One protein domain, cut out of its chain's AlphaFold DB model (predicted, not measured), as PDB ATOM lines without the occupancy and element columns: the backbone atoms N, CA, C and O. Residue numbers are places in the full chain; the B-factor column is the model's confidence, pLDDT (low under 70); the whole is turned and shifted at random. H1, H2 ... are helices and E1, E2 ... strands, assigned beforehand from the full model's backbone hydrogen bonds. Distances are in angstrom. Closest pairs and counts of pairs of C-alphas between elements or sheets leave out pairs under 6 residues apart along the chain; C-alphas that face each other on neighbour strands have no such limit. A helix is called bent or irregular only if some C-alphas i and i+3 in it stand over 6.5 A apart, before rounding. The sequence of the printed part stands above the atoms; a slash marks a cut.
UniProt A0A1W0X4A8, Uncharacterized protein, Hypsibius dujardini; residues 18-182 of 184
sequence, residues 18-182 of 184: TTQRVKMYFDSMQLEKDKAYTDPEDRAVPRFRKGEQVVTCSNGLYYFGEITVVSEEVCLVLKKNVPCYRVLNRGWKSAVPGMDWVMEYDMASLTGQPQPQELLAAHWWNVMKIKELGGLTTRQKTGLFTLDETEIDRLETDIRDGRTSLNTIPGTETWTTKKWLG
ATOM      1  N   THR A  18     -48.495 -26.788  45.603       74.44
ATOM      2  CA  THR A  18     -48.326 -27.763  44.507       74.44
ATOM      3  C   THR A  18     -48.866 -27.233  43.175       74.44
ATOM      4  O   THR A  18     -48.200 -27.353  42.154       74.44
ATOM      5  N   THR A  19     -50.026 -26.570  43.182       73.19
ATOM      6  CA  THR A  19     -50.621 -25.941  41.990       73.19
ATOM      7  C   THR A  19     -49.709 -24.884  41.365       73.19
ATOM      8  O   THR A  19     -49.517 -24.872  40.149       73.19
ATOM      9  N   GLN A  20     -49.113 -24.006  42.176       75.56
ATOM     10  CA  GLN A  20     -48.181 -22.989  41.682       75.56
ATOM     11  C   GLN A  20     -46.913 -23.623  41.109       75.56
ATOM     12  O   GLN A  20     -46.452 -23.197  40.053       75.56
ATOM     13  N   ARG A  21     -46.388 -24.670  41.753       73.88
ATOM     14  CA  ARG A  21     -45.205 -25.391  41.266       73.88
ATOM     15  C   ARG A  21     -45.465 -26.099  39.934       73.88
ATOM     16  O   ARG A  21     -44.648 -25.977  39.025       73.88
ATOM     17  N   VAL A  22     -46.614 -26.773  39.786       74.38
ATOM     18  CA  VAL A  22     -47.044 -27.386  38.510       74.38
ATOM     19  C   VAL A  22     -47.171 -26.322  37.425       74.38
ATOM     20  O   VAL A  22     -46.693 -26.524  36.312       74.38
ATOM     21  N   LYS A  23     -47.781 -25.174  37.741       76.06
ATOM     22  CA  LYS A  23     -47.924 -24.077  36.785       76.06
ATOM     23  C   LYS A  23     -46.568 -23.529  36.334       76.06
ATOM     24  O   LYS A  23     -46.353 -23.417  35.139       76.06
ATOM     25  N   MET A  24     -45.651 -23.249  37.260       74.44
ATOM     26  CA  MET A  24     -44.305 -22.779  36.911       74.44
ATOM     27  C   MET A  24     -43.552 -23.790  36.048       74.44
ATOM     28  O   MET A  24     -42.908 -23.401  35.080       74.44
ATOM     29  N   TYR A  25     -43.662 -25.082  36.368       74.62
ATOM     30  CA  TYR A  25     -43.082 -26.143  35.549       74.62
ATOM     31  C   TYR A  25     -43.626 -26.102  34.116       74.62
ATOM     32  O   TYR A  25     -42.859 -26.127  33.155       74.62
ATOM     33  N   PHE A  26     -44.947 -25.973  33.981       75.06
ATOM     34  CA  PHE A  26     -45.623 -25.892  32.694       75.06
ATOM     35  C   PHE A  26     -45.217 -24.639  31.900       75.06
ATOM     36  O   PHE A  26     -44.846 -24.747  30.733       75.06
ATOM     37  N   ASP A  27     -45.224 -23.472  32.548       76.94
ATOM     38  CA  ASP A  27     -44.857 -22.187  31.946       76.94
ATOM     39  C   ASP A  27     -43.396 -22.207  31.456       76.94
ATOM     40  O   ASP A  27     -43.114 -21.786  30.334       76.94
ATOM     41  N   SER A  28     -42.465 -22.766  32.241       74.50
ATOM     42  CA  SER A  28     -41.062 -22.930  31.835       74.50
ATOM     43  C   SER A  28     -40.901 -23.824  30.607       74.50
ATOM     44  O   SER A  28     -40.145 -23.488  29.697       74.50
ATOM     45  N   MET A  29     -41.612 -24.954  30.543       76.69
ATOM     46  CA  MET A  29     -41.571 -25.798  29.348       76.69
ATOM     47  C   MET A  29     -42.165 -25.095  28.129       76.69
ATOM     48  O   MET A  29     -41.609 -25.205  27.037       76.69
ATOM     49  N   GLN A  30     -43.280 -24.383  28.304       74.69
ATOM     50  CA  GLN A  30     -43.925 -23.655  27.217       74.69
ATOM     51  C   GLN A  30     -42.987 -22.598  26.632       74.69
ATOM     52  O   GLN A  30     -42.831 -22.539  25.416       74.69
ATOM     53  N   LEU A  31     -42.280 -21.850  27.486       75.50
ATOM     54  CA  LEU A  31     -41.278 -20.873  27.058       75.50
ATOM     55  C   LEU A  31     -40.202 -21.492  26.162       75.50
ATOM     56  O   LEU A  31     -39.842 -20.898  25.149       75.50
ATOM     57  N   GLU A  32     -39.693 -22.679  26.494       75.31
ATOM     58  CA  GLU A  32     -38.704 -23.356  25.647       75.31
ATOM     59  C   GLU A  32     -39.296 -23.861  24.328       75.31
ATOM     60  O   GLU A  32     -38.649 -23.745  23.286       75.31
ATOM     61  N   LYS A  33     -40.525 -24.389  24.341       76.50
ATOM     62  CA  LYS A  33     -41.218 -24.818  23.115       76.50
ATOM     63  C   LYS A  33     -41.469 -23.635  22.182       76.50
ATOM     64  O   LYS A  33     -41.290 -23.768  20.972       76.50
ATOM     65  N   ASP A  34     -41.803 -22.481  22.748       75.44
ATOM     66  CA  ASP A  34     -42.076 -21.250  22.012       75.44
ATOM     67  C   ASP A  34     -40.817 -20.657  21.362       75.44
ATOM     68  O   ASP A  34     -40.936 -19.983  20.341       75.44
ATOM     69  N   LYS A  35     -39.600 -20.948  21.858       75.88
ATOM     70  CA  LYS A  35     -38.340 -20.460  21.247       75.88
ATOM     71  C   LYS A  35     -38.177 -20.871  19.786       75.88
ATOM     72  O   LYS A  35     -37.661 -20.095  18.991       75.88
ATOM     73  N   ALA A  36     -38.657 -22.054  19.400       72.56
ATOM     74  CA  ALA A  36     -38.648 -22.485  17.996       72.56
ATOM     75  C   ALA A  36     -39.530 -21.596  17.089       72.56
ATOM     76  O   ALA A  36     -39.449 -21.646  15.863       72.56
ATOM     77  N   TYR A  37     -40.382 -20.770  17.693       74.56
ATOM     78  CA  TYR A  37     -41.351 -19.922  17.023       74.56
ATOM     79  C   TYR A  37     -41.039 -18.428  17.130       74.56
ATOM     80  O   TYR A  37     -41.732 -17.641  16.487       74.56
ATOM     81  N   THR A  38     -40.011 -18.028  17.886       75.75
ATOM     82  CA  THR A  38     -39.699 -16.609  18.121       75.75
ATOM     83  C   THR A  38     -39.010 -15.918  16.951       75.75
ATOM     84  O   THR A  38     -39.156 -14.706  16.820       75.75
ATOM     85  N   ASP A  39     -38.277 -16.650  16.105       79.56
ATOM     86  CA  ASP A  39     -37.662 -16.068  14.908       79.56
ATOM     87  C   ASP A  39     -38.735 -15.854  13.815       79.56
ATOM     88  O   ASP A  39     -39.391 -16.826  13.416       79.56
ATOM     89  N   PRO A  40     -38.978 -14.613  13.347       72.56
ATOM     90  CA  PRO A  40     -39.961 -14.331  12.301       72.56
ATOM     91  C   PRO A  40     -39.602 -14.918  10.929       72.56
ATOM     92  O   PRO A  40     -40.510 -15.178  10.138       72.56
ATOM     93  N   GLU A  41     -38.312 -15.111  10.650       73.56
ATOM     94  CA  GLU A  41     -37.802 -15.568   9.352       73.56
ATOM     95  C   GLU A  41     -37.793 -17.103   9.242       73.56
ATOM     96  O   GLU A  41     -37.823 -17.656   8.138       73.56
ATOM     97  N   ASP A  42     -37.820 -17.812  10.374       73.38
ATOM     98  CA  ASP A  42     -37.845 -19.272  10.392       73.38
ATOM     99  C   ASP A  42     -39.226 -19.836  10.047       73.38
ATOM    100  O   ASP A  42     -40.227 -19.649  10.763       73.38
ATOM    101  N   ARG A  43     -39.254 -20.644   8.979       69.75
ATOM    102  CA  ARG A  43     -40.389 -21.510   8.661       69.75
ATOM    103  C   ARG A  43     -40.418 -22.674   9.646       69.75
ATOM    104  O   ARG A  43     -39.561 -23.553   9.606       69.75
ATOM    105  N   ALA A  44     -41.442 -22.702  10.490       74.44
ATOM    106  CA  ALA A  44     -41.642 -23.798  11.423       74.44
ATOM    107  C   ALA A  44     -41.905 -25.111  10.662       74.44
ATOM    108  O   ALA A  44     -42.819 -25.200   9.841       74.44
ATOM    109  N   VAL A  45     -41.077 -26.122  10.924       81.56
ATOM    110  CA  VAL A  45     -41.179 -27.452  10.312       81.56
ATOM    111  C   VAL A  45     -42.047 -28.342  11.204       81.56
ATOM    112  O   VAL A  45     -41.744 -28.439  12.393       81.56
ATOM    113  N   PRO A  46     -43.074 -29.029  10.663       85.50
ATOM    114  CA  PRO A  46     -43.886 -29.956  11.444       85.50
ATOM    115  C   PRO A  46     -43.042 -31.036  12.135       85.50
ATOM    116  O   PRO A  46     -42.372 -31.834  11.472       85.50
ATOM    117  N   ARG A  47     -43.095 -31.082  13.469       84.94
ATOM    118  CA  ARG A  47     -42.454 -32.109  14.307       84.94
ATOM    119  C   ARG A  47     -43.161 -33.453  14.230       84.94
ATOM    120  O   ARG A  47     -42.505 -34.479  14.384       84.94
ATOM    121  N   PHE A  48     -44.472 -33.444  14.007       90.25
ATOM    122  CA  PHE A  48     -45.293 -34.644  14.075       90.25
ATOM    123  C   PHE A  48     -45.848 -35.063  12.717       90.25
ATOM    124  O   PHE A  48     -45.941 -34.280  11.767       90.25
ATOM    125  N   ARG A  49     -46.254 -36.329  12.624       92.31
ATOM    126  CA  ARG A  49     -46.771 -36.936  11.394       92.31
ATOM    127  C   ARG A  49     -48.158 -37.526  11.595       92.31
ATOM    128  O   ARG A  49     -48.548 -37.932  12.686       92.31
ATOM    129  N   LYS A  50     -48.907 -37.632  10.496       93.62
ATOM    130  CA  LYS A  50     -50.187 -38.346  10.484       93.62
ATOM    131  C   LYS A  50     -50.006 -39.784  10.993       93.62
ATOM    132  O   LYS A  50     -49.114 -40.490  10.534       93.62
ATOM    133  N   GLY A  51     -50.893 -40.207  11.889       92.50
ATOM    134  CA  GLY A  51     -50.897 -41.519  12.540       92.50
ATOM    135  C   GLY A  51     -50.102 -41.581  13.846       92.50
ATOM    136  O   GLY A  51     -50.241 -42.553  14.590       92.50
ATOM    137  N   GLU A  52     -49.296 -40.562  14.159       93.56
ATOM    138  CA  GLU A  52     -48.578 -40.517  15.430       93.56
ATOM    139  C   GLU A  52     -49.527 -40.311  16.608       93.56
ATOM    140  O   GLU A  52     -50.567 -39.648  16.516       93.56
ATOM    141  N   GLN A  53     -49.132 -40.919  17.723       93.69
ATOM    142  CA  GLN A  53     -49.823 -40.838  18.993       93.69
ATOM    143  C   GLN A  53     -49.292 -39.669  19.789       93.69
ATOM    144  O   GLN A  53     -48.079 -39.521  19.954       93.69
ATOM    145  N   VAL A  54     -50.215 -38.874  20.310       94.19
ATOM    146  CA  VAL A  54     -49.913 -37.636  21.016       94.19
ATOM    147  C   VAL A  54     -50.768 -37.494  22.268       94.19
ATOM    148  O   VAL A  54     -51.784 -38.171  22.442       94.19
ATOM    149  N   VAL A  55     -50.348 -36.587  23.137       93.50
ATOM    150  CA  VAL A  55     -51.153 -36.035  24.221       93.50
ATOM    151  C   VAL A  55     -51.484 -34.594  23.862       93.50
ATOM    152  O   VAL A  55     -50.579 -33.848  23.494       93.50
ATOM    153  N   THR A  56     -52.752 -34.194  23.963       91.31
ATOM    154  CA  THR A  56     -53.199 -32.846  23.566       91.31
ATOM    155  C   THR A  56     -54.084 -32.199  24.615       91.31
ATOM    156  O   THR A  56     -54.913 -32.877  25.225       91.31
ATOM    157  N   CYS A  57     -53.948 -30.885  24.795       87.75
ATOM    158  CA  CYS A  57     -54.825 -30.114  25.670       87.75
ATOM    159  C   CYS A  57     -56.152 -29.784  24.966       87.75
ATOM    160  O   CYS A  57     -56.165 -29.168  23.905       87.75
ATOM    161  N   SER A  58     -57.278 -30.151  25.574       84.94
ATOM    162  CA  SER A  58     -58.623 -29.780  25.128       84.94
ATOM    163  C   SER A  58     -59.472 -29.399  26.334       84.94
ATOM    164  O   SER A  58     -59.556 -30.136  27.316       84.94
ATOM    165  N   ASN A  59     -60.108 -28.226  26.302       80.31
ATOM    166  CA  ASN A  59     -60.913 -27.710  27.421       80.31
ATOM    167  C   ASN A  59     -60.173 -27.734  28.780       80.31
ATOM    168  O   ASN A  59     -60.766 -28.037  29.816       80.31
ATOM    169  N   GLY A  60     -58.867 -27.447  28.768       85.56
ATOM    170  CA  GLY A  60     -58.038 -27.361  29.972       85.56
ATOM    171  C   GLY A  60     -57.608 -28.699  30.584       85.56
ATOM    172  O   GLY A  60     -57.051 -28.685  31.681       85.56
ATOM    173  N   LEU A  61     -57.841 -29.829  29.909       90.00
ATOM    174  CA  LEU A  61     -57.367 -31.162  30.303       90.00
ATOM    175  C   LEU A  61     -56.611 -31.824  29.146       90.00
ATOM    176  O   LEU A  61     -56.907 -31.571  27.981       90.00
ATOM    177  N   TYR A  62     -55.665 -32.698  29.468       92.00
ATOM    178  CA  TYR A  62     -54.882 -33.464  28.504       92.00
ATOM    179  C   TYR A  62     -55.524 -34.812  28.193       92.00
ATOM    180  O   TYR A  62     -55.928 -35.543  29.102       92.00
ATOM    181  N   TYR A  63     -55.572 -35.169  26.914       92.25
ATOM    182  CA  TYR A  63     -56.167 -36.411  26.422       92.25
ATOM    183  C   TYR A  63     -55.199 -37.160  25.516       92.25
ATOM    184  O   TYR A  63     -54.359 -36.554  24.853       92.25
ATOM    185  N   PHE A  64     -55.345 -38.483  25.466       92.44
ATOM    186  CA  PHE A  64     -54.721 -39.297  24.430       92.44
ATOM    187  C   PHE A  64     -55.327 -38.948  23.070       92.44
ATOM    188  O   PHE A  64     -56.549 -38.894  22.927       92.44
ATOM    189  N   GLY A  65     -54.489 -38.791  22.054       91.94
ATOM    190  CA  GLY A  65     -54.911 -38.413  20.714       91.94
ATOM    191  C   GLY A  65     -54.096 -39.083  19.614       91.94
ATOM    192  O   GLY A  65     -53.006 -39.600  19.844       91.94
ATOM    193  N   GLU A  66     -54.647 -39.064  18.406       93.25
ATOM    194  CA  GLU A  66     -53.973 -39.497  17.184       93.25
ATOM    195  C   GLU A  66     -54.072 -38.418  16.107       93.25
ATOM    196  O   GLU A  66     -55.153 -37.877  15.848       93.25
ATOM    197  N   ILE A  67     -52.955 -38.115  15.451       93.19
ATOM    198  CA  ILE A  67     -52.918 -37.108  14.391       93.19
ATOM    199  C   ILE A  67     -53.575 -37.657  13.127       93.19
ATOM    200  O   ILE A  67     -53.125 -38.636  12.534       93.19
ATOM    201  N   THR A  68     -54.608 -36.969  12.651       93.50
ATOM    202  CA  THR A  68     -55.353 -37.344  11.438       93.50
ATOM    203  C   THR A  68     -54.995 -36.485  10.229       93.50
ATOM    204  O   THR A  68     -55.034 -36.975   9.095       93.50
ATOM    205  N   VAL A  69     -54.616 -35.224  10.463       93.12
ATOM    206  CA  VAL A  69     -54.212 -34.250   9.440       93.12
ATOM    207  C   VAL A  69     -53.045 -33.426   9.972       93.12
ATOM    208  O   VAL A  69     -53.061 -33.024  11.133       93.12
ATOM    209  N   VAL A  70     -52.071 -33.169   9.101       91.94
ATOM    210  CA  VAL A  70     -51.000 -32.188   9.302       91.94
ATOM    211  C   VAL A  70     -51.242 -31.065   8.298       91.94
ATOM    212  O   VAL A  70     -51.432 -31.344   7.113       91.94
ATOM    213  N   SER A  71     -51.284 -29.827   8.774       89.62
ATOM    214  CA  SER A  71     -51.466 -28.622   7.967       89.62
ATOM    215  C   SER A  71     -50.520 -27.526   8.452       89.62
ATOM    216  O   SER A  71     -49.917 -27.633   9.518       89.62
ATOM    217  N   GLU A  72     -50.411 -26.455   7.681       84.06
ATOM    218  CA  GLU A  72     -49.857 -25.185   8.140       84.06
ATOM    219  C   GLU A  72     -51.012 -24.180   8.203       84.06
ATOM    220  O   GLU A  72     -51.813 -24.108   7.268       84.06
ATOM    221  N   GLU A  73     -51.118 -23.421   9.292       80.06
ATOM    222  CA  GLU A  73     -52.033 -22.278   9.377       80.06
ATOM    223  C   GLU A  73     -51.316 -21.041   9.920       80.06
ATOM    224  O   GLU A  73     -50.291 -21.131  10.600       80.06
ATOM    225  N   VAL A  74     -51.870 -19.866   9.620       78.38
ATOM    226  CA  VAL A  74     -51.361 -18.595  10.137       78.38
ATOM    227  C   VAL A  74     -51.731 -18.481  11.614       78.38
ATOM    228  O   VAL A  74     -52.891 -18.255  11.957       78.38
ATOM    229  N   CYS A  75     -50.740 -18.563  12.502       72.25
ATOM    230  CA  CYS A  75     -50.947 -18.203  13.900       72.25
ATOM    231  C   CYS A  75     -50.967 -16.679  14.030       72.25
ATOM    232  O   CYS A  75     -49.961 -16.014  13.789       72.25
ATOM    233  N   LEU A  76     -52.104 -16.109  14.437       73.06
ATOM    234  CA  LEU A  76     -52.269 -14.654  14.563       73.06
ATOM    235  C   LEU A  76     -51.358 -14.038  15.634       73.06
ATOM    236  O   LEU A  76     -50.930 -12.895  15.485       73.06
ATOM    237  N   VAL A  77     -51.051 -14.794  16.693       70.31
ATOM    238  CA  VAL A  77     -50.162 -14.351  17.779       70.31
ATOM    239  C   VAL A  77     -48.719 -14.272  17.284       70.31
ATOM    240  O   VAL A  77     -48.051 -13.263  17.489       70.31
ATOM    241  N   LEU A  78     -48.268 -15.308  16.574       70.88
ATOM    242  CA  LEU A  78     -46.901 -15.415  16.057       70.88
ATOM    243  C   LEU A  78     -46.711 -14.713  14.701       70.88
ATOM    244  O   LEU A  78     -45.585 -14.557  14.242       70.88
ATOM    245  N   LYS A  79     -47.807 -14.294  14.053       77.88
ATOM    246  CA  LYS A  79     -47.858 -13.654  12.727       77.88
ATOM    247  C   LYS A  79     -47.127 -14.431  11.623       77.88
ATOM    248  O   LYS A  79     -46.660 -13.832  10.659       77.88
ATOM    249  N   LYS A  80     -47.059 -15.759  11.740       77.31
ATOM    250  CA  LYS A  80     -46.422 -16.648  10.758       77.31
ATOM    251  C   LYS A  80     -47.171 -17.968  10.605       77.31
ATOM    252  O   LYS A  80     -48.004 -18.316  11.444       77.31
ATOM    253  N   ASN A  81     -46.866 -18.689   9.526       82.25
ATOM    254  CA  ASN A  81     -47.350 -20.052   9.335       82.25
ATOM    255  C   ASN A  81     -46.671 -20.975  10.339       82.25
ATOM    256  O   ASN A  81     -45.443 -20.991  10.445       82.25
ATOM    257  N   VAL A  82     -47.473 -21.752  11.050       83.62
ATOM    258  CA  VAL A  82     -46.991 -22.751  11.996       83.62
ATOM    259  C   VAL A  82     -47.707 -24.082  11.771       83.62
ATOM    260  O   VAL A  82     -48.834 -24.092  11.262       83.62
ATOM    261  N   PRO A  83     -47.071 -25.209  12.128       87.69
ATOM    262  CA  PRO A  83     -47.697 -26.516  12.045       87.69
ATOM    263  C   PRO A  83     -48.945 -26.602  12.930       87.69
ATOM    264  O   PRO A  83     -48.890 -26.394  14.145       87.69
ATOM    265  N   CYS A  84     -50.060 -26.959  12.298       89.12
ATOM    266  CA  CYS A  84     -51.348 -27.202  12.929       89.12
ATOM    267  C   CYS A  84     -51.795 -28.630  12.644       89.12
ATOM    268  O   CYS A  84     -51.624 -29.163  11.542       89.12
ATOM    269  N   TYR A  85     -52.413 -29.250  13.639       91.25
ATOM    270  CA  TYR A  85     -52.727 -30.667  13.599       91.25
ATOM    271  C   TYR A  85     -54.184 -30.886  13.937       91.25
ATOM    272  O   TYR A  85     -54.708 -30.325  14.896       91.25
ATOM    273  N   ARG A  86     -54.838 -31.745  13.158       92.25
ATOM    274  CA  ARG A  86     -56.167 -32.236  13.506       92.25
ATOM    275  C   ARG A  86     -56.016 -33.535  14.268       92.25
ATOM    276  O   ARG A  86     -55.595 -34.544  13.688       92.25
ATOM    277  N   VAL A  87     -56.386 -33.522  15.538       91.94
ATOM    278  CA  VAL A  87     -56.196 -34.657  16.440       91.94
ATOM    279  C   VAL A  87     -57.531 -35.290  16.787       91.94
ATOM    280  O   VAL A  87     -58.499 -34.616  17.128       91.94
ATOM    281  N   LEU A  88     -57.577 -36.614  16.674       90.50
ATOM    282  CA  LEU A  88     -58.683 -37.448  17.111       90.50
ATOM    283  C   LEU A  88     -58.451 -37.869  18.564       90.50
ATOM    284  O   LEU A  88     -57.556 -38.673  18.827       90.50
ATOM    285  N   ASN A  89     -59.272 -37.377  19.494       85.81
ATOM    286  CA  ASN A  89     -59.167 -37.729  20.913       85.81
ATOM    287  C   ASN A  89     -59.615 -39.181  21.154       85.81
ATOM    288  O   ASN A  89     -60.787 -39.546  20.988       85.81
ATOM    289  N   ARG A  90     -58.674 -40.030  21.571       75.06
ATOM    290  CA  ARG A  90     -58.884 -41.457  21.819       75.06
ATOM    291  C   ARG A  90     -59.781 -41.642  23.027       75.06
ATOM    292  O   ARG A  90     -59.383 -41.379  24.146       75.06
ATOM    293  N   GLY A  91     -60.992 -42.140  22.807       70.69
ATOM    294  CA  GLY A  91     -61.955 -42.421  23.873       70.69
ATOM    295  C   GLY A  91     -63.224 -41.583  23.787       70.69
ATOM    296  O   GLY A  91     -64.239 -41.969  24.362       70.69
ATOM    297  N   TRP A  92     -63.244 -40.508  23.001       74.56
ATOM    298  CA  TRP A  92     -64.473 -39.753  22.768       74.56
ATOM    299  C   TRP A  92     -65.374 -40.533  21.802       74.56
ATOM    300  O   TRP A  92     -65.345 -40.352  20.586       74.56
ATOM    301  N   LYS A  93     -66.149 -41.468  22.360       63.91
ATOM    302  CA  LYS A  93     -67.119 -42.282  21.624       63.91
ATOM    303  C   LYS A  93     -68.376 -41.449  21.370       63.91
ATOM    304  O   LYS A  93     -69.274 -41.391  22.205       63.91
ATOM    305  N   SER A  94     -68.435 -40.807  20.212       65.94
ATOM    306  CA  SER A  94     -69.630 -40.145  19.677       65.94
ATOM    307  C   SER A  94     -69.824 -40.521  18.209       65.94
ATOM    308  O   SER A  94     -68.882 -40.959  17.551       65.94
ATOM    309  N   ALA A  95     -71.047 -40.353  17.689       57.28
ATOM    310  CA  ALA A  95     -71.363 -40.634  16.281       57.28
ATOM    311  C   ALA A  95     -70.467 -39.844  15.307       57.28
ATOM    312  O   ALA A  95     -70.126 -40.333  14.236       57.28
ATOM    313  N   VAL A  96     -70.040 -38.649  15.721       59.03
ATOM    314  CA  VAL A  96     -68.943 -37.893  15.111       59.03
ATOM    315  C   VAL A  96     -67.817 -37.857  16.140       59.03
ATOM    316  O   VAL A  96     -68.014 -37.230  17.184       59.03
ATOM    317  N   PRO A  97     -66.683 -38.543  15.924       63.91
ATOM    318  CA  PRO A  97     -65.574 -38.517  16.867       63.91
ATOM    319  C   PRO A  97     -65.108 -37.080  17.102       63.91
ATOM    320  O   PRO A  97     -64.977 -36.308  16.149       63.91
ATOM    321  N   GLY A  98     -64.892 -36.707  18.363       70.50
ATOM    322  CA  GLY A  98     -64.399 -35.371  18.680       70.50
ATOM    323  C   GLY A  98     -63.010 -35.162  18.098       70.50
ATOM    324  O   GLY A  98     -62.112 -35.973  18.333       70.50
ATOM    325  N   MET A  99     -62.861 -34.089  17.330       81.00
ATOM    326  CA  MET A  99     -61.594 -33.691  16.743       81.00
ATOM    327  C   MET A  99     -61.311 -32.255  17.128       81.00
ATOM    328  O   MET A  99     -62.198 -31.412  16.997       81.00
ATOM    329  N   ASP A 100     -60.075 -32.005  17.532       83.38
ATOM    330  CA  ASP A 100     -59.598 -30.671  17.859       83.38
ATOM    331  C   ASP A 100     -58.497 -30.275  16.874       83.38
ATOM    332  O   ASP A 100     -57.695 -31.108  16.434       83.38
ATOM    333  N   TRP A 101     -58.495 -28.997  16.499       85.69
ATOM    334  CA  TRP A 101     -57.332 -28.373  15.885       85.69
ATOM    335  C   TRP A 101     -56.423 -27.897  17.001       85.69
ATOM    336  O   TRP A 101     -56.859 -27.165  17.888       85.69
ATOM    337  N   VAL A 102     -55.178 -28.348  16.961       86.56
ATOM    338  CA  VAL A 102     -54.185 -28.064  17.989       86.56
ATOM    339  C   VAL A 102     -52.894 -27.588  17.347       86.56
ATOM    340  O   VAL A 102     -52.491 -28.054  16.275       86.56
ATOM    341  N   MET A 103     -52.257 -26.638  18.018       83.81
ATOM    342  CA  MET A 103     -50.949 -26.127  17.640       83.81
ATOM    343  C   MET A 103     -49.879 -27.116  18.091       83.81
ATOM    344  O   MET A 103     -50.054 -27.826  19.080       83.81
ATOM    345  N   GLU A 104     -48.746 -27.152  17.395       82.44
ATOM    346  CA  GLU A 104     -47.649 -28.061  17.737       82.44
ATOM    347  C   GLU A 104     -47.199 -27.976  19.202       82.44
ATOM    348  O   GLU A 104     -46.943 -28.995  19.847       82.44
ATOM    349  N   TYR A 105     -47.105 -26.757  19.733       76.25
ATOM    350  CA  TYR A 105     -46.622 -26.518  21.086       76.25
ATOM    351  C   TYR A 105     -47.641 -26.903  22.173       76.25
ATOM    352  O   TYR A 105     -47.251 -27.013  23.330       76.25
ATOM    353  N   ASP A 106     -48.893 -27.212  21.823       80.56
ATOM    354  CA  ASP A 106     -49.920 -27.713  22.756       80.56
ATOM    355  C   ASP A 106     -49.966 -29.251  22.827       80.56
ATOM    356  O   ASP A 106     -50.834 -29.840  23.485       80.56
ATOM    357  N   MET A 107     -49.039 -29.917  22.134       88.25
ATOM    358  CA  MET A 107     -48.961 -31.371  22.058       88.25
ATOM    359  C   MET A 107     -47.682 -31.921  22.686       88.25
ATOM    360  O   MET A 107     -46.647 -31.249  22.720       88.25
ATOM    361  N   ALA A 108     -47.754 -33.175  23.125       90.25
ATOM    362  CA  ALA A 108     -46.606 -33.992  23.506       90.25
ATOM    363  C   ALA A 108     -46.628 -35.318  22.736       90.25
ATOM    364  O   ALA A 108     -47.693 -35.907  22.547       90.25
ATOM    365  N   SER A 109     -45.465 -35.816  22.306       89.12
ATOM    366  CA  SER A 109     -45.392 -37.102  21.594       89.12
ATOM    367  C   SER A 109     -45.524 -38.287  22.545       89.12
ATOM    368  O   SER A 109     -44.826 -38.343  23.554       89.12
ATOM    369  N   LEU A 110     -46.330 -39.285  22.176       89.25
ATOM    370  CA  LEU A 110     -46.322 -40.619  22.800       89.25
ATOM    371  C   LEU A 110     -45.489 -41.623  21.998       89.25
ATOM    372  O   LEU A 110     -44.935 -42.563  22.559       89.25
ATOM    373  N   THR A 111     -45.405 -41.437  20.681       84.00
ATOM    374  CA  THR A 111     -44.622 -42.280  19.764       84.00
ATOM    375  C   THR A 111     -43.560 -41.459  19.038       84.00
ATOM    376  O   THR A 111     -43.681 -40.242  18.942       84.00
ATOM    377  N   GLY A 112     -42.521 -42.104  18.505       77.44
ATOM    378  CA  GLY A 112     -41.450 -41.417  17.775       77.44
ATOM    379  C   GLY A 112     -40.386 -40.868  18.722       77.44
ATOM    380  O   GLY A 112     -39.487 -41.608  19.112       77.44
ATOM    381  N   GLN A 113     -40.497 -39.592  19.097       77.44
ATOM    382  CA  GLN A 113     -39.573 -38.918  20.019       77.44
ATOM    383  C   GLN A 113     -40.328 -38.315  21.216       77.44
ATOM    384  O   GLN A 113     -40.525 -37.098  21.270       77.44
ATOM    385  N   PRO A 114     -40.807 -39.153  22.156       81.44
ATOM    386  CA  PRO A 114     -41.455 -38.663  23.364       81.44
ATOM    387  C   PRO A 114     -40.486 -37.810  24.180       81.44
ATOM    388  O   PRO A 114     -39.316 -38.157  24.335       81.44
ATOM    389  N   GLN A 115     -40.991 -36.698  24.708       83.56
ATOM    390  CA  GLN A 115     -40.278 -35.842  25.648       83.56
ATOM    391  C   GLN A 115     -40.824 -36.135  27.054       83.56
ATOM    392  O   GLN A 115     -41.952 -35.736  27.355       83.56
ATOM    393  N   PRO A 116     -40.073 -36.846  27.914       85.06
ATOM    394  CA  PRO A 116     -40.535 -37.264  29.235       85.06
ATOM    395  C   PRO A 116     -41.141 -36.147  30.088       85.06
ATOM    396  O   PRO A 116     -42.221 -36.326  30.648       85.06
ATOM    397  N   GLN A 117     -40.502 -34.976  30.121       81.94
ATOM    398  CA  GLN A 117     -40.997 -33.805  30.848       81.94
ATOM    399  C   GLN A 117     -42.373 -33.328  30.358       81.94
ATOM    400  O   GLN A 117     -43.225 -32.983  31.173       81.94
ATOM    401  N   GLU A 118     -42.638 -33.375  29.046       85.88
ATOM    402  CA  GLU A 118     -43.930 -32.956  28.487       85.88
ATOM    403  C   GLU A 118     -45.059 -33.898  28.931       85.88
ATOM    404  O   GLU A 118     -46.160 -33.457  29.265       85.88
ATOM    405  N   LEU A 119     -44.767 -35.199  28.993       90.12
ATOM    406  CA  LEU A 119     -45.711 -36.214  29.455       90.12
ATOM    407  C   LEU A 119     -45.959 -36.104  30.965       90.12
ATOM    408  O   LEU A 119     -47.110 -36.132  31.400       90.12
ATOM    409  N   LEU A 120     -44.915 -35.912  31.775       87.69
ATOM    410  CA  LEU A 120     -45.077 -35.697  33.217       87.69
ATOM    411  C   LEU A 120     -45.871 -34.417  33.512       87.69
ATOM    412  O   LEU A 120     -46.783 -34.444  34.339       87.69
ATOM    413  N   ALA A 121     -45.596 -33.319  32.803       84.56
ATOM    414  CA  ALA A 121     -46.365 -32.081  32.919       84.56
ATOM    415  C   ALA A 121     -47.854 -32.296  32.631       84.56
ATOM    416  O   ALA A 121     -48.702 -31.883  33.424       84.56
ATOM    417  N   ALA A 122     -48.177 -32.962  31.518       90.12
ATOM    418  CA  ALA A 122     -49.556 -33.235  31.124       90.12
ATOM    419  C   ALA A 122     -50.292 -34.085  32.172       90.12
ATOM    420  O   ALA A 122     -51.448 -33.808  32.510       90.12
ATOM    421  N   HIS A 123     -49.611 -35.091  32.732       92.12
ATOM    422  CA  HIS A 123     -50.152 -35.919  33.803       92.12
ATOM    423  C   HIS A 123     -50.465 -35.097  35.060       92.12
ATOM    424  O   HIS A 123     -51.603 -35.103  35.539       92.12
ATOM    425  N   TRP A 124     -49.484 -34.356  35.580       87.81
ATOM    426  CA  TRP A 124     -49.653 -33.593  36.817       87.81
ATOM    427  C   TRP A 124     -50.643 -32.438  36.669       87.81
ATOM    428  O   TRP A 124     -51.405 -32.160  37.599       87.81
ATOM    429  N   TRP A 125     -50.711 -31.826  35.485       88.25
ATOM    430  CA  TRP A 125     -51.747 -30.854  35.155       88.25
ATOM    431  C   TRP A 125     -53.146 -31.455  35.283       88.25
ATOM    432  O   TRP A 125     -54.003 -30.871  35.946       88.25
ATOM    433  N   ASN A 126     -53.376 -32.645  34.717       90.88
ATOM    434  CA  ASN A 126     -54.652 -33.344  34.858       90.88
ATOM    435  C   ASN A 126     -54.972 -33.655  36.320       90.88
ATOM    436  O   ASN A 126     -56.069 -33.338  36.779       90.88
ATOM    437  N   VAL A 127     -54.022 -34.216  37.075       88.88
ATOM    438  CA  VAL A 127     -54.206 -34.523  38.506       88.88
ATOM    439  C   VAL A 127     -54.647 -33.282  39.287       88.88
ATOM    440  O   VAL A 127     -55.572 -33.354  40.098       88.88
ATOM    441  N   MET A 128     -54.021 -32.134  39.027       86.75
ATOM    442  CA  MET A 128     -54.357 -30.860  39.660       86.75
ATOM    443  C   MET A 128     -55.722 -30.329  39.203       86.75
ATOM    444  O   MET A 128     -56.579 -30.025  40.033       86.75
ATOM    445  N   LYS A 129     -55.964 -30.252  37.890       86.62
ATOM    446  CA  LYS A 129     -57.206 -29.701  37.335       86.62
ATOM    447  C   LYS A 129     -58.437 -30.504  37.708       86.62
ATOM    448  O   LYS A 129     -59.482 -29.917  37.961       86.62
ATOM    449  N   ILE A 130     -58.328 -31.822  37.817       88.19
ATOM    450  CA  ILE A 130     -59.434 -32.664  38.284       88.19
ATOM    451  C   ILE A 130     -59.848 -32.295  39.711       88.19
ATOM    452  O   ILE A 130     -61.046 -32.234  39.995       88.19
ATOM    453  N   LYS A 131     -58.876 -32.026  40.595       84.12
ATOM    454  CA  LYS A 131     -59.147 -31.583  41.971       84.12
ATOM    455  C   LYS A 131     -59.840 -30.219  41.982       84.12
ATOM    456  O   LYS A 131     -60.816 -30.055  42.703       84.12
ATOM    457  N   GLU A 132     -59.379 -29.274  41.158       84.69
ATOM    458  CA  GLU A 132     -59.981 -27.935  41.037       84.69
ATOM    459  C   GLU A 132     -61.414 -27.970  40.489       84.69
ATOM    460  O   GLU A 132     -62.277 -27.237  40.964       84.69
ATOM    461  N   LEU A 133     -61.683 -28.833  39.506       83.25
ATOM    462  CA  LEU A 133     -63.001 -28.948  38.878       83.25
ATOM    463  C   LEU A 133     -64.054 -29.595  39.795       83.25
ATOM    464  O   LEU A 133     -65.241 -29.539  39.486       83.25
ATOM    465  N   GLY A 134     -63.647 -30.236  40.898       79.38
ATOM    466  CA  GLY A 134     -64.559 -30.897  41.842       79.38
ATOM    467  C   GLY A 134     -65.292 -32.120  41.268       79.38
ATOM    468  O   GLY A 134     -66.176 -32.678  41.917       79.38
ATOM    469  N   GLY A 135     -64.936 -32.549  40.056       78.75
ATOM    470  CA  GLY A 135     -65.558 -33.659  39.347       78.75
ATOM    471  C   GLY A 135     -65.446 -33.510  37.831       78.75
ATOM    472  O   GLY A 135     -65.407 -32.411  37.291       78.75
ATOM    473  N   LEU A 136     -65.406 -34.643  37.130       83.38
ATOM    474  CA  LEU A 136     -65.411 -34.689  35.669       83.38
ATOM    475  C   LEU A 136     -66.728 -35.265  35.154       83.38
ATOM    476  O   LEU A 136     -67.241 -36.251  35.697       83.38
ATOM    477  N   THR A 137     -67.226 -34.719  34.048       81.81
ATOM    478  CA  THR A 137     -68.295 -35.362  33.273       81.81
ATOM    479  C   THR A 137     -67.815 -36.698  32.697       81.81
ATOM    480  O   THR A 137     -66.621 -36.910  32.480       81.81
ATOM    481  N   THR A 138     -68.739 -37.610  32.378       77.62
ATOM    482  CA  THR A 138     -68.408 -38.892  31.720       77.62
ATOM    483  C   THR A 138     -67.593 -38.691  30.441       77.62
ATOM    484  O   THR A 138     -66.656 -39.442  30.170       77.62
ATOM    485  N   ARG A 139     -67.900 -37.632  29.682       73.88
ATOM    486  CA  ARG A 139     -67.172 -37.275  28.463       73.88
ATOM    487  C   ARG A 139     -65.720 -36.889  28.756       73.88
ATOM    488  O   ARG A 139     -64.833 -37.420  28.108       73.88
ATOM    489  N   GLN A 140     -65.483 -36.042  29.760       77.75
ATOM    490  CA  GLN A 140     -64.132 -35.618  30.168       77.75
ATOM    491  C   GLN A 140     -63.300 -36.749  30.784       77.75
ATOM    492  O   GLN A 140     -62.079 -36.726  30.710       77.75
ATOM    493  N   LYS A 141     -63.932 -37.755  31.396       79.94
ATOM    494  CA  LYS A 141     -63.202 -38.921  31.922       79.94
ATOM    495  C   LYS A 141     -62.650 -39.813  30.815       79.94
ATOM    496  O   LYS A 141     -61.661 -40.507  31.021       79.94
ATOM    497  N   THR A 142     -63.311 -39.852  29.662       82.12
ATOM    498  CA  THR A 142     -62.972 -40.835  28.636       82.12
ATOM    499  C   THR A 142     -61.824 -40.325  27.777       82.12
ATOM    500  O   THR A 142     -61.931 -39.271  27.157       82.12
ATOM    501  N   GLY A 143     -60.731 -41.087  27.724       82.25
ATOM    502  CA  GLY A 143     -59.542 -40.702  26.962       82.25
ATOM    503  C   GLY A 143     -58.598 -39.749  27.679       82.25
ATOM    504  O   GLY A 143     -57.634 -39.287  27.073       82.25
ATOM    505  N   LEU A 144     -58.882 -39.433  28.944       90.62
ATOM    506  CA  LEU A 144     -58.035 -38.581  29.759       90.62
ATOM    507  C   LEU A 144     -56.630 -39.181  29.852       90.62
ATOM    508  O   LEU A 144     -56.472 -40.384  30.071       90.62
ATOM    509  N   PHE A 145     -55.620 -38.338  29.688       93.19
ATOM    510  CA  PHE A 145     -54.238 -38.753  29.826       93.19
ATOM    511  C   PHE A 145     -53.872 -38.930  31.301       93.19
ATOM    512  O   PHE A 145     -53.928 -37.986  32.095       93.19
ATOM    513  N   THR A 146     -53.483 -40.146  31.665       92.06
ATOM    514  CA  THR A 146     -52.978 -40.493  32.993       92.06
ATOM    515  C   THR A 146     -51.824 -41.470  32.843       92.06
ATOM    516  O   THR A 146     -51.885 -42.360  31.997       92.06
ATOM    517  N   LEU A 147     -50.809 -41.316  33.683       92.44
ATOM    518  CA  LEU A 147     -49.697 -42.243  33.814       92.44
ATOM    519  C   LEU A 147     -49.895 -43.051  35.095       92.44
ATOM    520  O   LEU A 147     -50.459 -42.538  36.065       92.44
ATOM    521  N   ASP A 148     -49.461 -44.306  35.078       92.50
ATOM    522  CA  ASP A 148     -49.308 -45.092  36.298       92.50
ATOM    523  C   ASP A 148     -47.931 -44.842  36.932       92.50
ATOM    524  O   ASP A 148     -47.054 -44.224  36.331       92.50
ATOM    525  N   GLU A 149     -47.736 -45.325  38.160       90.50
ATOM    526  CA  GLU A 149     -46.476 -45.132  38.889       90.50
ATOM    527  C   GLU A 149     -45.261 -45.717  38.158       90.50
ATOM    528  O   GLU A 149     -44.178 -45.141  38.218       90.50
ATOM    529  N   THR A 150     -45.435 -46.819  37.420       93.62
ATOM    530  CA  THR A 150     -44.334 -47.455  36.681       93.62
ATOM    531  C   THR A 150     -43.864 -46.567  35.533       93.62
ATOM    532  O   THR A 150     -42.662 -46.350  35.367       93.62
ATOM    533  N   GLU A 151     -44.796 -46.008  34.763       91.88
ATOM    534  CA  GLU A 151     -44.481 -45.064  33.695       91.88
ATOM    535  C   GLU A 151     -43.921 -43.752  34.242       91.88
ATOM    536  O   GLU A 151     -42.973 -43.217  33.669       91.88
ATOM    537  N   ILE A 152     -44.441 -43.247  35.366       90.50
ATOM    538  CA  ILE A 152     -43.890 -42.043  35.999       90.50
ATOM    539  C   ILE A 152     -42.423 -42.272  36.384       90.50
ATOM    540  O   ILE A 152     -41.563 -41.485  35.991       90.50
ATOM    541  N   ASP A 153     -42.113 -43.358  37.091       87.69
ATOM    542  CA  ASP A 153     -40.746 -43.652  37.541       87.69
ATOM    543  C   ASP A 153     -39.777 -43.876  36.366       87.69
ATOM    544  O   ASP A 153     -38.602 -43.479  36.425       87.69
ATOM    545  N   ARG A 154     -40.269 -44.468  35.269       89.50
ATOM    546  CA  ARG A 154     -39.517 -44.609  34.017       89.50
ATOM    547  C   ARG A 154     -39.168 -43.245  33.420       89.50
ATOM    548  O   ARG A 154     -38.001 -43.004  33.115       89.50
ATOM    549  N   LEU A 155     -40.150 -42.356  33.275       86.88
ATOM    550  CA  LEU A 155     -39.946 -41.022  32.700       86.88
ATOM    551  C   LEU A 155     -39.030 -40.148  33.567       86.88
ATOM    552  O   LEU A 155     -38.168 -39.453  33.037       86.88
ATOM    553  N   GLU A 156     -39.166 -40.219  34.892       83.75
ATOM    554  CA  GLU A 156     -38.280 -39.532  35.845       83.75
ATOM    555  C   GLU A 156     -36.824 -40.005  35.710       83.75
ATOM    556  O   GLU A 156     -35.885 -39.212  35.788       83.75
ATOM    557  N   THR A 157     -36.625 -41.304  35.466       83.56
ATOM    558  CA  THR A 157     -35.299 -41.868  35.187       83.56
ATOM    559  C   THR A 157     -34.739 -41.372  33.857       83.56
ATOM    560  O   THR A 157     -33.580 -40.970  33.815       83.56
ATOM    561  N   ASP A 158     -35.550 -41.328  32.796       82.69
ATOM    562  CA  ASP A 158     -35.115 -40.810  31.492       82.69
ATOM    563  C   ASP A 158     -34.675 -39.332  31.571       82.69
ATOM    564  O   ASP A 158     -33.696 -38.953  30.923       82.69
ATOM    565  N   ILE A 159     -35.338 -38.511  32.397       77.62
ATOM    566  CA  ILE A 159     -34.937 -37.114  32.657       77.62
ATOM    567  C   ILE A 159     -33.593 -37.060  33.388       77.62
ATOM    568  O   ILE A 159     -32.678 -36.369  32.946       77.62
ATOM    569  N   ARG A 160     -33.458 -37.799  34.497       74.56
ATOM    570  CA  ARG A 160     -32.235 -37.803  35.318       74.56
ATOM    571  C   ARG A 160     -31.010 -38.261  34.531       74.56
ATOM    572  O   ARG A 160     -29.929 -37.708  34.703       74.56
ATOM    573  N   ASP A 161     -31.176 -39.257  33.669       75.06
ATOM    574  CA  ASP A 161     -30.083 -39.822  32.879       75.06
ATOM    575  C   ASP A 161     -29.690 -38.917  31.687       75.06
ATOM    576  O   ASP A 161     -28.908 -39.328  30.827       75.06
ATOM    577  N   GLY A 162     -30.233 -37.693  31.610       64.50
ATOM    578  CA  GLY A 162     -29.886 -36.701  30.593       64.50
ATOM    579  C   GLY A 162     -30.327 -37.099  29.188       64.50
ATOM    580  O   GLY A 162     -29.785 -36.607  28.199       64.50
ATOM    581  N   ARG A 163     -31.312 -37.999  29.065       58.03
ATOM    582  CA  ARG A 163     -31.855 -38.418  27.761       58.03
ATOM    583  C   ARG A 163     -32.819 -37.388  27.174       58.03
ATOM    584  O   ARG A 163     -33.466 -37.659  26.163       58.03
ATOM    585  N   THR A 164     -32.922 -36.218  27.796       55.91
ATOM    586  CA  THR A 164     -33.806 -35.129  27.399       55.91
ATOM    587  C   THR A 164     -33.005 -33.834  27.263       55.91
ATOM    588  O   THR A 164     -32.049 -33.591  27.993       55.91
ATOM    589  N   SER A 165     -33.352 -33.018  26.267       48.19
ATOM    590  CA  SER A 165     -32.573 -31.839  25.857       48.19
ATOM    591  C   SER A 165     -33.104 -30.517  26.417       48.19
ATOM    592  O   SER A 165     -32.729 -29.451  25.933       48.19
ATOM    593  N   LEU A 166     -34.007 -30.560  27.397       50.66
ATOM    594  CA  LEU A 166     -34.626 -29.366  27.966       50.66
ATOM    595  C   LEU A 166     -33.984 -29.040  29.322       50.66
ATOM    596  O   LEU A 166     -34.351 -29.596  30.353       50.66
ATOM    597  N   ASN A 167     -33.054 -28.077  29.310       50.53
ATOM    598  CA  ASN A 167     -32.510 -27.392  30.495       50.53
ATOM    599  C   ASN A 167     -33.562 -26.433  31.099       50.53
ATOM    600  O   ASN A 167     -33.304 -25.250  31.304       50.53
ATOM    601  N   THR A 168     -34.795 -26.904  31.287       50.91
ATOM    602  CA  THR A 168     -35.975 -26.039  31.462       50.91
ATOM    603  C   THR A 168     -36.078 -25.367  32.824       50.91
ATOM    604  O   THR A 168     -36.786 -24.370  32.948       50.91
ATOM    605  N   ILE A 169     -35.419 -25.891  33.863       49.34
ATOM    606  CA  ILE A 169     -35.485 -25.323  35.215       49.34
ATOM    607  C   ILE A 169     -34.142 -25.556  35.927       49.34
ATOM    608  O   ILE A 169     -33.745 -26.708  36.112       49.34
ATOM    609  N   PRO A 170     -33.431 -24.499  36.363       45.81
ATOM    610  CA  PRO A 170     -32.213 -24.651  37.155       45.81
ATOM    611  C   PRO A 170     -32.457 -25.534  38.388       45.81
ATOM    612  O   PRO A 170     -33.333 -25.246  39.201       45.81
ATOM    613  N   GLY A 171     -31.682 -26.614  38.527       47.97
ATOM    614  CA  GLY A 171     -31.746 -27.524  39.675       47.97
ATOM    615  C   GLY A 171     -32.506 -28.836  39.453       47.97
ATOM    616  O   GLY A 171     -32.318 -29.750  40.255       47.97
ATOM    617  N   THR A 172     -33.269 -29.015  38.365       49.53
ATOM    618  CA  THR A 172     -33.966 -30.296  38.087       49.53
ATOM    619  C   THR A 172     -33.023 -31.467  37.820       49.53
ATOM    620  O   THR A 172     -33.425 -32.614  37.959       49.53
ATOM    621  N   GLU A 173     -31.747 -31.203  37.539       50.66
ATOM    622  CA  GLU A 173     -30.694 -32.222  37.417       50.66
ATOM    623  C   GLU A 173     -30.476 -33.022  38.719       50.66
ATOM    624  O   GLU A 173     -29.899 -34.107  38.703       50.66
ATOM    625  N   THR A 174     -30.948 -32.505  39.864       50.69
ATOM    626  CA  THR A 174     -30.736 -33.109  41.194       50.69
ATOM    627  C   THR A 174     -32.028 -33.565  41.899       50.69
ATOM    628  O   THR A 174     -31.968 -34.038  43.039       50.69
ATOM    629  N   TRP A 175     -33.205 -33.447  41.259       52.09
ATOM    630  CA  TRP A 175     -34.528 -33.697  41.869       52.09
ATOM    631  C   TRP A 175     -35.447 -34.476  40.915       52.09
ATOM    632  O   TRP A 175     -35.404 -34.260  39.711       52.09
ATOM    633  N   THR A 176     -36.319 -35.343  41.442       64.06
ATOM    634  CA  THR A 176     -37.444 -35.894  40.660       64.06
ATOM    635  C   THR A 176     -38.554 -34.846  40.529       64.06
ATOM    636  O   THR A 176     -38.736 -34.015  41.425       64.06
ATOM    637  N   THR A 177     -39.341 -34.895  39.456       67.31
ATOM    638  CA  THR A 177     -40.543 -34.069  39.250       67.31
ATOM    639  C   THR A 177     -41.514 -34.238  40.421       67.31
ATOM    640  O   THR A 177     -42.004 -33.241  40.946       67.31
ATOM    641  N   LYS A 178     -41.712 -35.464  40.935       65.62
ATOM    642  CA  LYS A 178     -42.466 -35.718  42.185       65.62
ATOM    643  C   LYS A 178     -41.966 -34.862  43.358       65.62
ATOM    644  O   LYS A 178     -42.748 -34.151  43.990       65.62
ATOM    645  N   LYS A 179     -40.652 -34.882  43.611       65.19
ATOM    646  CA  LYS A 179     -40.015 -34.130  44.704       65.19
ATOM    647  C   LYS A 179     -40.145 -32.621  44.498       65.19
ATOM    648  O   LYS A 179     -40.441 -31.900  45.444       65.19
ATOM    649  N   TRP A 180     -39.980 -32.147  43.263       65.69
ATOM    650  CA  TRP A 180     -40.172 -30.739  42.912       65.69
ATOM    651  C   TRP A 180     -41.596 -30.261  43.205       65.69
ATOM    652  O   TRP A 180     -41.800 -29.204  43.800       65.69
ATOM    653  N   LEU A 181     -42.591 -31.070  42.851       63.81
ATOM    654  CA  LEU A 181     -44.004 -30.751  43.043       63.81
ATOM    655  C   LEU A 181     -44.479 -30.884  44.501       63.81
ATOM    656  O   LEU A 181     -45.624 -30.537  44.799       63.81
ATOM    657  N   GLY A 182     -43.618 -31.352  45.413       59.53
ATOM    658  CA  GLY A 182     -43.981 -31.620  46.807       59.53
ATOM    659  C   GLY A 182     -44.951 -32.797  46.946       59.53
ATOM    660  O   GLY A 182     -45.777 -32.812  47.855       59.53
TER     661      GLY A 182
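AT A GLANCE: This is residues 18 to 182 of the 184 residues of an uncharacterized protein of Hypsibius dujardini (UniProt A0A1W0X4A8). A strongly twisted antiparallel sheet of five strands is bent back on itself, with E4 and E3 facing E1 and E5 and the bent strand E2 as the hinge, and the long helix H2 packs over E2, E1 and E5. Helices H1 and H4 both pack on H2 at a steep tilt, and the short H5 comes close to all three. The printed part has 165 residues, with five named helices and five named strands in the order H1 E1 E2 E3 E4 E5 H2 H3 H4 H5; the class is mixed, helices and strands, and the sheet's order is E4 E3 E2 E1 E5. The whole is compact, with a radius of gyration of the C-alphas of 16.0 A and spans of 43 by 39 by 27 A.

IN THESE COORDINATES: In the sheet, E1 is residues 53 to 58, E2 residues 61 to 75, 21.9 A long, E3 residues 80 to 89, 26.6 A, E4 residues 99 to 103, and E5 residues 107 to 109. H2 is residues 116 to 133, 25.8 A, with C-alpha 116 at (-40.535, -37.264, 29.235). H1 is residues 18 to 35, 26.3 A, from C-alpha 18 at (-48.326, -27.763, 44.507). H4 is residues 149 to 160, 16.4 A; H3 is residues 138 to 141; H5 is residues 177 to 180, ending with C-alpha 180 at (-40.172, -30.739, 42.912).

HOW THE PARTS SIT: E1 to E4 form a meander, each strand the antiparallel neighbour of the one before, and E2 bends by 115 degrees at residue 64. The sheet is a folded sheet, one sheet bent back into two leaves that face each other, with 19 pairs of C-alphas within 11 A. Within hydrogen-bond range are N 85 and O 102 of E3 and E4, 2.9 A, N 68 and O 86 of E2 and E3, 2.8 A, N 63 and O 56 of E2 and E1, 2.9 A, and N 55 and O 108 of E1 and E5, 2.8 A. H2 is on the sheet at a height of 8.7 A, and its closest C-alphas to E2 are those of Asn 126 and Leu 61, 5.7 A apart. H1 touches H2 at a steep tilt of 44 degrees, opposite ways, closest at the C-alphas of Phe 26 and Ala 121, 6.2 A. H4 touches H2, with residues 116 to 120 of H2 alone, closest at the C-alphas of Pro 116 and Leu 155, 5.1 A. H1 and H4 are apart. H5 is close to but not clearly touching H4, with the C-alphas of Glu 156 and Thr 177 6.8 A apart. H3 only grazes the sheet, with residues 140 to 141. Every O i to N i+4 pair is within range in H1 and H4, and 13 of 14 are in H2; H3 and H5 are too short for such a pair.

THE WHOLE: The two C-alphas farthest apart are those of Ala 95 and Thr 174, 48.2 A, while those of Thr 18 and Gly 182, the first and last printed, are 6.2 A apart. The printed part has no cut. The links from H1 to E1 and from H4 to H5 are long. Mean pLDDT of the printed part is 79.2; residue 43, residues 93 to 97 and residues 162 to 182 are under 70.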